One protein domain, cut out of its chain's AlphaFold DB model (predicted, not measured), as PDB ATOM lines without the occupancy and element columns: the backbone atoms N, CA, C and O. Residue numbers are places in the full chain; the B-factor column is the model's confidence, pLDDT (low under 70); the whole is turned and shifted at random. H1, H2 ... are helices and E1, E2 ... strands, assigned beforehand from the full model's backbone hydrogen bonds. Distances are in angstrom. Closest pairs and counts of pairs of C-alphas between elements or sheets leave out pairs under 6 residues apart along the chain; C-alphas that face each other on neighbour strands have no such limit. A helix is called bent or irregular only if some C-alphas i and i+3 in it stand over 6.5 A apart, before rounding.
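Overview. This is residues 37 to 115 of the 126 residues of the protein "Phospholipase A1" of Ziziphus jujuba (UniProt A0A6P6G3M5). This is a drawn-out, open chain with a small strand hairpin at each end of its long axis, E1 with E2 at one end and E3 with E4 at the other. Between them two short helices, H3 and H4, lie side by side and run opposite ways; the free-standing residues 37 to 46, which hold H1, stick out as an arm beyond H2, and an unnamed stretch loops past H4 before it runs out to H5 and the far hairpin. The printed part has 79 residues with five named helices and four named strands, in the order H1 H2 H3 E1 E2 H4 H5 E3 E4; each sheet has two antiparallel strands, and the class is mixed, helices and strands. The whole is extended, with a radius of gyration of the C-alphas of 18.3 A, and its spans are 62 by 31 by 21 A.

Arrangement. Begin with the hairpin of E1, residues 62 to 64, and E2, residues 67 to 69, antiparallel at 135 degrees. Look there at N 62 and O 69, 3.0 A apart, and at N 67 and O 64, 2.9 A apart, both within hydrogen-bond range. A tight link leads back from E1 to H3, residues 51 to 59, and a short link leads on from E2 to H4, residues 76 to 81. H3 and H4 touch, and their closest C-alphas, those of Gln 52 and Val 79, are 4.9 A apart. Their lines stand at a shallow tilt of 12 degrees, opposite ways. H2, residues 46 to 49, is close to H3 but not clearly touching, with the C-alphas of Leu 48 and His 54 closest at 7.4 A. H1, residues 37 to 44, is likewise close to H2 but not clearly touching, with the C-alphas of Phe 42 and Leu 48 closest at 6.9 A; H1 is apart from H3 and H4. Now go to E3, residues 104 to 106, and E4, residues 112 to 114, the other antiparallel hairpin, at 146 degrees, where N 105 and O 113 are within hydrogen-bond range at 2.9 A. H5, residues 100 to 103, comes directly before E3 and is apart from H4; its closest C-alpha to E4 is that of Ser 103, 5.7 A from that of Leu 114. In H1 and H3 every O i to N i+4 pair is within hydrogen-bond range; in H4 it is 0 of 2, beside 3 of 3 O i to N i+3 pairs, and H2 and H5 are too short for an i+4 pair.

Along the chain. Find C-alpha 37 at (195.441, 195.817, 268.936); from there H1 runs 11.0 A to residue 44. H2 follows over 6.3 A from residue 46 to 49, neither bent nor irregular, but only just. H3 starts at C-alpha 51, at (194.956, 213.439, 256.270), and is 12.2 A long. E1 and E2 each measure 6.1 A, and H4 measures 9.7 A. Further on, H5 is 5.8 A, E3 6.7 A and E4 6.9 A; E4 ends at C-alpha 114, at (213.960, 233.627, 252.415).

Size, cuts and confidence. The two C-alphas farthest apart, those of Asp 65 and Asp 109, are 63.0 A apart, and the outline is elongated, but only just. The printed part has no cut. The one long link is H4 to H5, residues 82 to 99. Mean pLDDT of the printed part is 85.2; look for values under 70 at residues 47 to 49 and 60 to 62 of this model.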
ATOM      1  N   SER A  37     195.032 196.385 270.223       81.25
ATOM      2  CA  SER A  37     195.441 195.817 268.936       81.25
ATOM      3  C   SER A  37     195.414 196.883 267.841       81.25
ATOM      4  O   SER A  37     196.408 197.052 267.135       81.25
ATOM      5  N   PHE A  38     194.327 197.656 267.757       75.06
ATOM      6  CA  PHE A  38     194.205 198.793 266.852       75.06
ATOM      7  C   PHE A  38     195.294 199.833 267.113       75.06
ATOM      8  O   PHE A  38     195.976 200.230 266.176       75.06
ATOM      9  N   ALA A  39     195.537 200.202 268.374       76.94
ATOM     10  CA  ALA A  39     196.584 201.162 268.727       76.94
ATOM     11  C   ALA A  39     197.986 200.706 268.276       76.94
ATOM     12  O   ALA A  39     198.772 201.518 267.795       76.94
ATOM     13  N   LYS A  40     198.296 199.405 268.385       79.94
ATOM     14  CA  LYS A  40     199.574 198.838 267.918       79.94
ATOM     15  C   LYS A  40     199.716 198.893 266.400       79.94
ATOM     16  O   LYS A  40     200.769 199.295 265.921       79.94
ATOM     17  N   VAL A  41     198.679 198.502 265.657       78.81
ATOM     18  CA  VAL A  41     198.683 198.568 264.184       78.81
ATOM     19  C   VAL A  41     198.764 200.020 263.721       78.81
ATOM     20  O   VAL A  41     199.554 200.349 262.842       78.81
ATOM     21  N   PHE A  42     198.003 200.904 264.363       73.06
ATOM     22  CA  PHE A  42     197.996 202.330 264.072       73.06
ATOM     23  C   PHE A  42     199.372 202.970 264.310       73.06
ATOM     24  O   PHE A  42     199.841 203.732 263.475       73.06
ATOM     25  N   ALA A  43     200.065 202.597 265.391       76.50
ATOM     26  CA  ALA A  43     201.421 203.068 265.680       76.50
ATOM     27  C   ALA A  43     202.496 202.538 264.708       76.50
ATOM     28  O   ALA A  43     203.563 203.133 264.612       76.50
ATOM     29  N   GLN A  44     202.245 201.426 264.011       80.19
ATOM     30  CA  GLN A  44     203.174 200.855 263.023       80.19
ATOM     31  C   GLN A  44     203.019 201.469 261.627       80.19
ATOM     32  O   GLN A  44     203.892 201.288 260.780       80.19
ATOM     33  N   LEU A  45     201.913 202.167 261.373       73.56
ATOM     34  CA  LEU A  45     201.588 202.746 260.077       73.56
ATOM     35  C   LEU A  45     201.725 204.269 260.159       73.56
ATOM     36  O   LEU A  45     200.748 204.988 260.364       73.56
ATOM     37  N   GLU A  46     202.954 204.765 259.999       70.81
ATOM     38  CA  GLU A  46     203.282 206.201 260.075       70.81
ATOM     39  C   GLU A  46     202.445 207.052 259.102       70.81
ATOM     40  O   GLU A  46     202.079 208.192 259.395       70.81
ATOM     41  N   ASN A  47     202.066 206.463 257.969       69.06
ATOM     42  CA  ASN A  47     201.257 207.090 256.936       69.06
ATOM     43  C   ASN A  47     199.757 207.183 257.290       69.06
ATOM     44  O   ASN A  47     199.030 207.950 256.658       69.06
ATOM     45  N   LEU A  48     199.257 206.501 258.331       68.06
ATOM     46  CA  LEU A  48     197.862 206.678 258.752       68.06
ATOM     47  C   LEU A  48     197.597 208.092 259.260       68.06
ATOM     48  O   LEU A  48     196.501 208.601 259.070       68.06
ATOM     49  N   HIS A  49     198.582 208.802 259.807       67.75
ATOM     50  CA  HIS A  49     198.394 210.205 260.198       67.75
ATOM     51  C   HIS A  49     198.215 211.164 259.012       67.75
ATOM     52  O   HIS A  49     197.890 212.340 259.196       67.75
ATOM     53  N   VAL A  50     198.376 210.678 257.782       79.50
ATOM     54  CA  VAL A  50     198.228 211.491 256.586       79.50
ATOM     55  C   VAL A  50     196.749 211.736 256.319       79.50
ATOM     56  O   VAL A  50     196.008 210.871 255.844       79.50
ATOM     57  N   LEU A  51     196.313 212.972 256.570       83.44
ATOM     58  CA  LEU A  51     194.956 213.439 256.270       83.44
ATOM     59  C   LEU A  51     194.544 213.121 254.824       83.44
ATOM     60  O   LEU A  51     193.398 212.776 254.555       83.44
ATOM     61  N   GLN A  52     195.483 213.213 253.881       86.19
ATOM     62  CA  GLN A  52     195.210 212.976 252.465       86.19
ATOM     63  C   GLN A  52     194.867 211.511 252.164       86.19
ATOM     64  O   GLN A  52     194.039 211.276 251.285       86.19
ATOM     65  N   ILE A  53     195.414 210.553 252.920       83.75
ATOM     66  CA  ILE A  53     195.059 209.130 252.823       83.75
ATOM     67  C   ILE A  53     193.657 208.902 253.394       83.75
ATOM     68  O   ILE A  53     192.814 208.295 252.734       83.75
ATOM     69  N   HIS A  54     193.357 209.477 254.563       84.69
ATOM     70  CA  HIS A  54     192.021 209.419 255.166       84.69
ATOM     71  C   HIS A  54     190.934 209.946 254.226       84.69
ATOM     72  O   HIS A  54     189.940 209.273 253.964       84.69
ATOM     73  N   LEU A  55     191.142 211.138 253.672       86.81
ATOM     74  CA  LEU A  55     190.199 211.747 252.743       86.81
ATOM     75  C   LEU A  55     190.088 210.961 251.420       86.81
ATOM     76  O   LEU A  55     189.066 211.056 250.748       86.81
ATOM     77  N   HIS A  56     191.110 210.184 251.032       85.19
ATOM     78  CA  HIS A  56     191.051 209.327 249.842       85.19
ATOM     79  C   HIS A  56     190.149 208.122 250.109       85.19
ATOM     80  O   HIS A  56     189.276 207.835 249.297       85.19
ATOM     81  N   GLY A  57     190.265 207.511 251.293       83.12
ATOM     82  CA  GLY A  57     189.346 206.464 251.745       83.12
ATOM     83  C   GLY A  57     187.898 206.948 251.911       83.12
ATOM     84  O   GLY A  57     186.969 206.229 251.558       83.12
ATOM     85  N   VAL A  58     187.684 208.185 252.382       85.50
ATOM     86  CA  VAL A  58     186.337 208.795 252.441       85.50
ATOM     87  C   VAL A  58     185.759 209.021 251.041       85.50
ATOM     88  O   VAL A  58     184.560 208.838 250.839       85.50
ATOM     89  N   ALA A  59     186.596 209.390 250.065       81.75
ATOM     90  CA  ALA A  59     186.173 209.544 248.674       81.75
ATOM     91  C   ALA A  59     185.828 208.200 247.997       81.75
ATOM     92  O   ALA A  59     185.061 208.192 247.029       81.75
ATOM     93  N   GLY A  60     186.329 207.065 248.504       68.31
ATOM     94  CA  GLY A  60     185.888 205.734 248.086       68.31
ATOM     95  C   GLY A  60     186.586 204.586 248.819       68.31
ATOM     96  O   GLY A  60     187.783 204.660 249.101       68.31
ATOM     97  N   PRO A  61     185.841 203.495 249.071       62.00
ATOM     98  CA  PRO A  61     185.314 202.718 247.948       62.00
ATOM     99  C   PRO A  61     183.801 202.446 247.993       62.00
ATOM    100  O   PRO A  61     183.263 201.976 248.994       62.00
ATOM    101  N   LYS A  62     183.127 202.600 246.846       66.50
ATOM    102  CA  LYS A  62     181.974 201.749 246.521       66.50
ATOM    103  C   LYS A  62     182.508 200.561 245.733       66.50
ATOM    104  O   LYS A  62     183.120 200.747 244.683       66.50
ATOM    105  N   VAL A  63     182.286 199.353 246.241       75.06
ATOM    106  CA  VAL A  63     182.585 198.139 245.479       75.06
ATOM    107  C   VAL A  63     181.502 197.987 244.415       75.06
ATOM    108  O   VAL A  63     180.331 197.794 244.738       75.06
ATOM    109  N   VAL A  64     181.886 198.106 243.149       75.88
ATOM    110  CA  VAL A  64     181.028 197.826 241.992       75.88
ATOM    111  C   VAL A  64     181.741 196.760 241.172       75.88
ATOM    112  O   VAL A  64     182.881 196.964 240.761       75.88
ATOM    113  N   ASP A  65     181.119 195.592 241.013       81.62
ATOM    114  CA  ASP A  65     181.689 194.436 240.301       81.62
ATOM    115  C   ASP A  65     183.094 194.028 240.790       81.62
ATOM    116  O   ASP A  65     183.991 193.721 240.006       81.62
ATOM    117  N   GLY A  66     183.316 194.076 242.110       77.50
ATOM    118  CA  GLY A  66     184.607 193.742 242.727       77.50
ATOM    119  C   GLY A  66     185.702 194.799 242.534       77.50
ATOM    120  O   GLY A  66     186.833 194.587 242.967       77.50
ATOM    121  N   LYS A  67     185.383 195.941 241.916       71.94
ATOM    122  CA  LYS A  67     186.298 197.073 241.743       71.94
ATOM    123  C   LYS A  67     185.967 198.177 242.737       71.94
ATOM    124  O   LYS A  67     184.804 198.517 242.942       71.94
ATOM    125  N   ASN A  68     187.009 198.761 243.316       71.50
ATOM    126  CA  ASN A  68     186.889 199.948 244.152       71.50
ATOM    127  C   ASN A  68     186.767 201.172 243.247       71.50
ATOM    128  O   ASN A  68     187.730 201.540 242.576       71.50
ATOM    129  N   LEU A  69     185.588 201.786 243.226       71.56
ATOM    130  CA  LEU A  69     185.369 203.059 242.550       71.56
ATOM    131  C   LEU A  69     185.292 204.179 243.586       71.56
ATOM    132  O   LEU A  69     184.651 204.033 244.635       71.56
ATOM    133  N   LEU A  70     185.942 205.301 243.272       75.56
ATOM    134  CA  LEU A  70     185.733 206.546 243.996       75.56
ATOM    135  C   LEU A  70     184.312 207.037 243.706       75.56
ATOM    136  O   LEU A  70     183.881 207.088 242.556       75.56
ATOM    137  N   VAL A  71     183.573 207.355 244.765       80.50
ATOM    138  CA  VAL A  71     182.214 207.909 244.679       80.50
ATOM    139  C   VAL A  71     182.269 209.415 244.422       80.50
ATOM    140  O   VAL A  71     181.344 209.979 243.844       80.50
ATOM    141  N   VAL A  72     183.366 210.055 244.829       83.81
ATOM    142  CA  VAL A  72     183.643 211.477 244.624       83.81
ATOM    143  C   VAL A  72     184.908 211.618 243.787       83.81
ATOM    144  O   VAL A  72     185.897 210.935 244.050       83.81
ATOM    145  N   ASP A  73     184.886 212.525 242.809       84.56
ATOM    146  CA  ASP A  73     186.076 212.881 242.040       84.56
ATOM    147  C   ASP A  73     187.088 213.602 242.945       84.56
ATOM    148  O   ASP A  73     186.904 214.757 243.337       84.56
ATOM    149  N   ARG A  74     188.126 212.871 243.354       86.81
ATOM    150  CA  ARG A  74     189.196 213.354 244.224       86.81
ATOM    151  C   ARG A  74     190.530 212.936 243.638       86.81
ATOM    152  O   ARG A  74     190.847 211.749 243.607       86.81
ATOM    153  N   ASP A  75     191.325 213.923 243.250       90.62
ATOM    154  CA  ASP A  75     192.628 213.681 242.646       90.62
ATOM    155  C   ASP A  75     193.560 212.922 243.611       90.62
ATOM    156  O   ASP A  75     193.827 213.353 244.741       90.62
ATOM    157  N   ILE A  76     194.052 211.768 243.156       89.88
ATOM    158  CA  ILE A  76     194.989 210.911 243.888       89.88
ATOM    159  C   ILE A  76     196.339 211.604 244.120       89.88
ATOM    160  O   ILE A  76     197.023 211.279 245.091       89.88
ATOM    161  N   ALA A  77     196.695 212.620 243.322       92.75
ATOM    162  CA  ALA A  77     197.914 213.410 243.504       92.75
ATOM    163  C   ALA A  77     198.009 214.056 244.889       92.75
ATOM    164  O   ALA A  77     199.106 214.191 245.436       92.75
ATOM    165  N   TRP A  78     196.869 214.390 245.504       91.38
ATOM    166  CA  TRP A  78     196.826 214.947 246.855       91.38
ATOM    167  C   TRP A  78     197.449 214.035 247.911       91.38
ATOM    168  O   TRP A  78     197.956 214.542 248.910       91.38
ATOM    169  N   VAL A  79     197.459 212.717 247.707       89.25
ATOM    170  CA  VAL A  79     198.099 211.771 248.632       89.25
ATOM    171  C   VAL A  79     199.604 212.049 248.747       89.25
ATOM    172  O   VAL A  79     200.126 212.100 249.859       89.25
ATOM    173  N   ASN A  80     200.274 212.370 247.635       93.69
ATOM    174  CA  ASN A  80     201.707 212.689 247.610       93.69
ATOM    175  C   ASN A  80     202.034 214.154 247.959       93.69
ATOM    176  O   ASN A  80     203.181 214.575 247.820       93.69
ATOM    177  N   LYS A  81     201.061 214.943 248.450       91.00
ATOM    178  CA  LYS A  81     201.258 216.363 248.806       91.00
ATOM    179  C   LYS A  81     202.507 216.569 249.678       91.00
ATOM    180  O   LYS A  81     203.303 217.457 249.403       91.00
ATOM    181  N   GLY A  82     202.680 215.740 250.705       86.81
ATOM    182  CA  GLY A  82     203.831 215.766 251.617       86.81
ATOM    183  C   GLY A  82     204.379 214.376 251.938       86.81
ATOM    184  O   GLY A  82     204.939 214.203 253.012       86.81
ATOM    185  N   PHE A  83     204.126 213.395 251.061       85.38
ATOM    186  CA  PHE A  83     204.474 211.980 251.245       85.38
ATOM    187  C   PHE A  83     204.748 211.306 249.885       85.38
ATOM    188  O   PHE A  83     204.626 211.957 248.842       85.38
ATOM    189  N   ASP A  84     205.118 210.020 249.901       90.75
ATOM    190  CA  ASP A  84     205.369 209.185 248.713       90.75
ATOM    191  C   ASP A  84     204.614 207.847 248.787       90.75
ATOM    192  O   ASP A  84     205.195 206.779 248.951       90.75
ATOM    193  N   GLU A  85     203.287 207.912 248.733       89.50
ATOM    194  CA  GLU A  85     202.413 206.753 248.975       89.50
ATOM    195  C   GLU A  85     201.677 206.293 247.708       89.50
ATOM    196  O   GLU A  85     201.171 205.170 247.634       89.50
ATOM    197  N   VAL A  86     201.587 207.150 246.687       90.88
ATOM    198  CA  VAL A  86     200.983 206.785 245.403       90.88
ATOM    199  C   VAL A  86     201.943 205.895 244.618       90.88
ATOM    200  O   VAL A  86     203.134 206.172 244.507       90.88
ATOM    201  N   LYS A  87     201.415 204.829 244.007       90.38
ATOM    202  CA  LYS A  87     202.210 203.925 243.168       90.38
ATOM    203  C   LYS A  87     202.920 204.686 242.041       90.38
ATOM    204  O   LYS A  87     202.325 205.515 241.355       90.38
ATOM    205  N   HIS A  88     204.163 204.298 241.767       91.38
ATOM    206  CA  HIS A  88     205.006 204.887 240.719       91.38
ATOM    207  C   HIS A  88     204.369 204.895 239.311       91.38
ATOM    208  O   HIS A  88     204.692 205.755 238.496       91.38
ATOM    209  N   GLU A  89     203.444 203.972 239.020       94.81
ATOM    210  CA  GLU A  89     202.710 203.888 237.747       94.81
ATOM    211  C   GLU A  89     201.920 205.165 237.412       94.81
ATOM    212  O   GLU A  89     201.768 205.503 236.237       94.81
ATOM    213  N   TYR A  90     201.494 205.915 238.435       91.50
ATOM    214  CA  TYR A  90     200.782 207.187 238.277       91.50
ATOM    215  C   TYR A  90     201.715 208.370 237.982       91.50
ATOM    216  O   TYR A  90     201.232 209.438 237.617       91.50
ATOM    217  N   LYS A  91     203.042 208.195 238.099       94.81
ATOM    218  CA  LYS A  91     204.068 209.209 237.778       94.81
ATOM    219  C   LYS A  91     203.877 210.545 238.511       94.81
ATOM    220  O   LYS A  91     204.152 211.610 237.963       94.81
ATOM    221  N   ILE A  92     203.411 210.481 239.756       94.69
ATOM    222  CA  ILE A  92     203.210 211.648 240.617       94.69
ATOM    223  C   ILE A  92     204.453 211.822 241.478       94.69
ATOM    224  O   ILE A  92     204.855 210.896 242.179       94.69
ATOM    225  N   PHE A  93     205.061 213.006 241.439       94.25
ATOM    226  CA  PHE A  93     206.210 213.302 242.288       94.25
ATOM    227  C   PHE A  93     205.825 213.238 243.766       94.25
ATOM    228  O   PHE A  93     204.779 213.736 244.165       94.25
ATOM    229  N   ALA A  94     206.685 212.642 244.582       93.06
ATOM    230  CA  ALA A  94     206.576 212.695 246.030       93.06
ATOM    231  C   ALA A  94     206.767 214.122 246.557       93.06
ATOM    232  O   ALA A  94     207.533 214.897 245.978       93.06
ATOM    233  N   ASN A  95     206.160 214.433 247.705       91.19
ATOM    234  CA  ASN A  95     206.413 215.670 248.458       91.19
ATOM    235  C   ASN A  95     206.314 216.949 247.606       91.19
ATOM    236  O   ASN A  95     207.096 217.889 247.767       91.19
ATOM    237  N   TRP A  96     205.379 216.971 246.656       93.00
ATOM    238  CA  TRP A  96     205.345 217.999 245.617       93.00
ATOM    239  C   TRP A  96     204.851 219.360 246.121       93.00
ATOM    240  O   TRP A  96     205.050 220.370 245.447       93.00
ATOM    241  N   TRP A  97     204.223 219.421 247.300       92.69
ATOM    242  CA  TRP A  97     203.730 220.672 247.873       92.69
ATOM    243  C   TRP A  97     204.862 221.477 248.505       92.69
ATOM    244  O   TRP A  97     205.079 221.471 249.718       92.69
ATOM    245  N   VAL A  98     205.576 222.209 247.659       90.44
ATOM    246  CA  VAL A  98     206.660 223.107 248.043       90.44
ATOM    247  C   VAL A  98     206.443 224.471 247.387       90.44
ATOM    248  O   VAL A  98     206.063 224.550 246.220       90.44
ATOM    249  N   LYS A  99     206.664 225.563 248.134       88.00
ATOM    250  CA  LYS A  99     206.653 226.922 247.562       88.00
ATOM    251  C   LYS A  99     207.723 227.016 246.466       88.00
ATOM    252  O   LYS A  99     208.783 226.393 246.581       88.00
ATOM    253  N   GLU A 100     207.463 227.797 245.417       88.44
ATOM    254  CA  GLU A 100     208.417 227.990 244.316       88.44
ATOM    255  C   GLU A 100     209.803 228.362 244.868       88.44
ATOM    256  O   GLU A 100     209.911 229.181 245.784       88.44
ATOM    257  N   LYS A 101     210.860 227.707 244.364       92.50
ATOM    258  CA  LYS A 101     212.254 227.898 244.819       92.50
ATOM    259  C   LYS A 101     212.408 227.815 246.348       92.50
ATOM    260  O   LYS A 101     213.305 228.433 246.915       92.50
ATOM    261  N   LYS A 102     211.538 227.061 247.031       90.88
ATOM    262  CA  LYS A 102     211.478 226.952 248.499       90.88
ATOM    263  C   LYS A 102     211.342 228.313 249.198       90.88
ATOM    264  O   LYS A 102     211.930 228.524 250.254       90.88
ATOM    265  N   SER A 103     210.573 229.227 248.606       92.50
ATOM    266  CA  SER A 103     210.371 230.598 249.107       92.50
ATOM    267  C   SER A 103     211.625 231.477 249.079       92.50
ATOM    268  O   SER A 103     211.660 232.523 249.728       92.50
ATOM    269  N   MET A 104     212.665 231.072 248.351       95.75
ATOM    270  CA  MET A 104     213.832 231.914 248.113       95.75
ATOM    271  C   MET A 104     213.515 232.894 246.983       95.75
ATOM    272  O   MET A 104     213.141 232.488 245.881       95.75
ATOM    273  N   VAL A 105     213.702 234.183 247.248       93.75
ATOM    274  CA  VAL A 105     213.500 235.265 246.280       93.75
ATOM    275  C   VAL A 105     214.838 235.940 246.025       93.75
ATOM    276  O   VAL A 105     215.532 236.323 246.968       93.75
ATOM    277  N   GLN A 106     215.211 236.065 244.752       96.00
ATOM    278  CA  GLN A 106     216.391 236.827 244.365       96.00
ATOM    279  C   GLN A 106     216.044 238.317 244.336       96.00
ATOM    280  O   GLN A 106     215.061 238.711 243.711       96.00
ATOM    281  N   MET A 107     216.833 239.117 245.039       96.12
ATOM    282  CA  MET A 107     216.724 240.571 245.101       96.12
ATOM    283  C   MET A 107     217.509 241.211 243.948       96.12
ATOM    284  O   MET A 107     218.342 240.559 243.314       96.12
ATOM    285  N   ASP A 108     217.299 242.508 243.720       97.12
ATOM    286  CA  ASP A 108     217.959 243.256 242.639       97.12
ATOM    287  C   ASP A 108     219.491 243.327 242.788       97.12
ATOM    288  O   ASP A 108     220.211 243.449 241.800       97.12
ATOM    289  N   ASP A 109     220.011 243.195 244.016       96.38
ATOM    290  CA  ASP A 109     221.453 243.113 244.298       96.38
ATOM    291  C   ASP A 109     222.050 241.714 244.034       96.38
ATOM    292  O   ASP A 109     223.224 241.462 244.315       96.38
ATOM    293  N   GLY A 110     221.240 240.791 243.510       96.88
ATOM    294  CA  GLY A 110     221.609 239.417 243.193       96.88
ATOM    295  C   GLY A 110     221.593 238.459 244.386       96.88
ATOM    296  O   GLY A 110     221.761 237.253 244.173       96.88
ATOM    297  N   LYS A 111     221.370 238.938 245.618       96.19
ATOM    298  CA  LYS A 111     221.282 238.078 246.808       96.19
ATOM    299  C   LYS A 111     219.947 237.352 246.871       96.19
ATOM    300  O   LYS A 111     218.930 237.828 246.383       96.19
ATOM    301  N   TRP A 112     219.950 236.202 247.534       96.50
ATOM    302  CA  TRP A 112     218.758 235.395 247.757       96.50
ATOM    303  C   TRP A 112     218.295 235.523 249.205       96.50
ATOM    304  O   TRP A 112     219.081 235.317 250.128       96.50
ATOM    305  N   VAL A 113     217.019 235.844 249.400       94.56
ATOM    306  CA  VAL A 113     216.404 236.030 250.720       94.56
ATOM    307  C   VAL A 113     215.227 235.071 250.875       94.56
ATOM    308  O   VAL A 113     214.441 234.889 249.945       94.56
ATOM    309  N   LEU A 114     215.105 234.459 252.054       94.25
ATOM    310  CA  LEU A 114     213.960 233.627 252.415       94.25
ATOM    311  C   LEU A 114     212.751 234.524 252.725       94.25
ATOM    312  O   LEU A 114     212.800 235.319 253.663       94.25
ATOM    313  N   LYS A 115     211.674 234.388 251.949       89.38
ATOM    314  CA  LYS A 115     210.378 235.050 252.173       89.38
ATOM    315  C   LYS A 115     209.283 233.997 252.349       89.38
ATOM    316  O   LYS A 115     208.487 233.743 251.450       89.38
TER     317      LYS A 115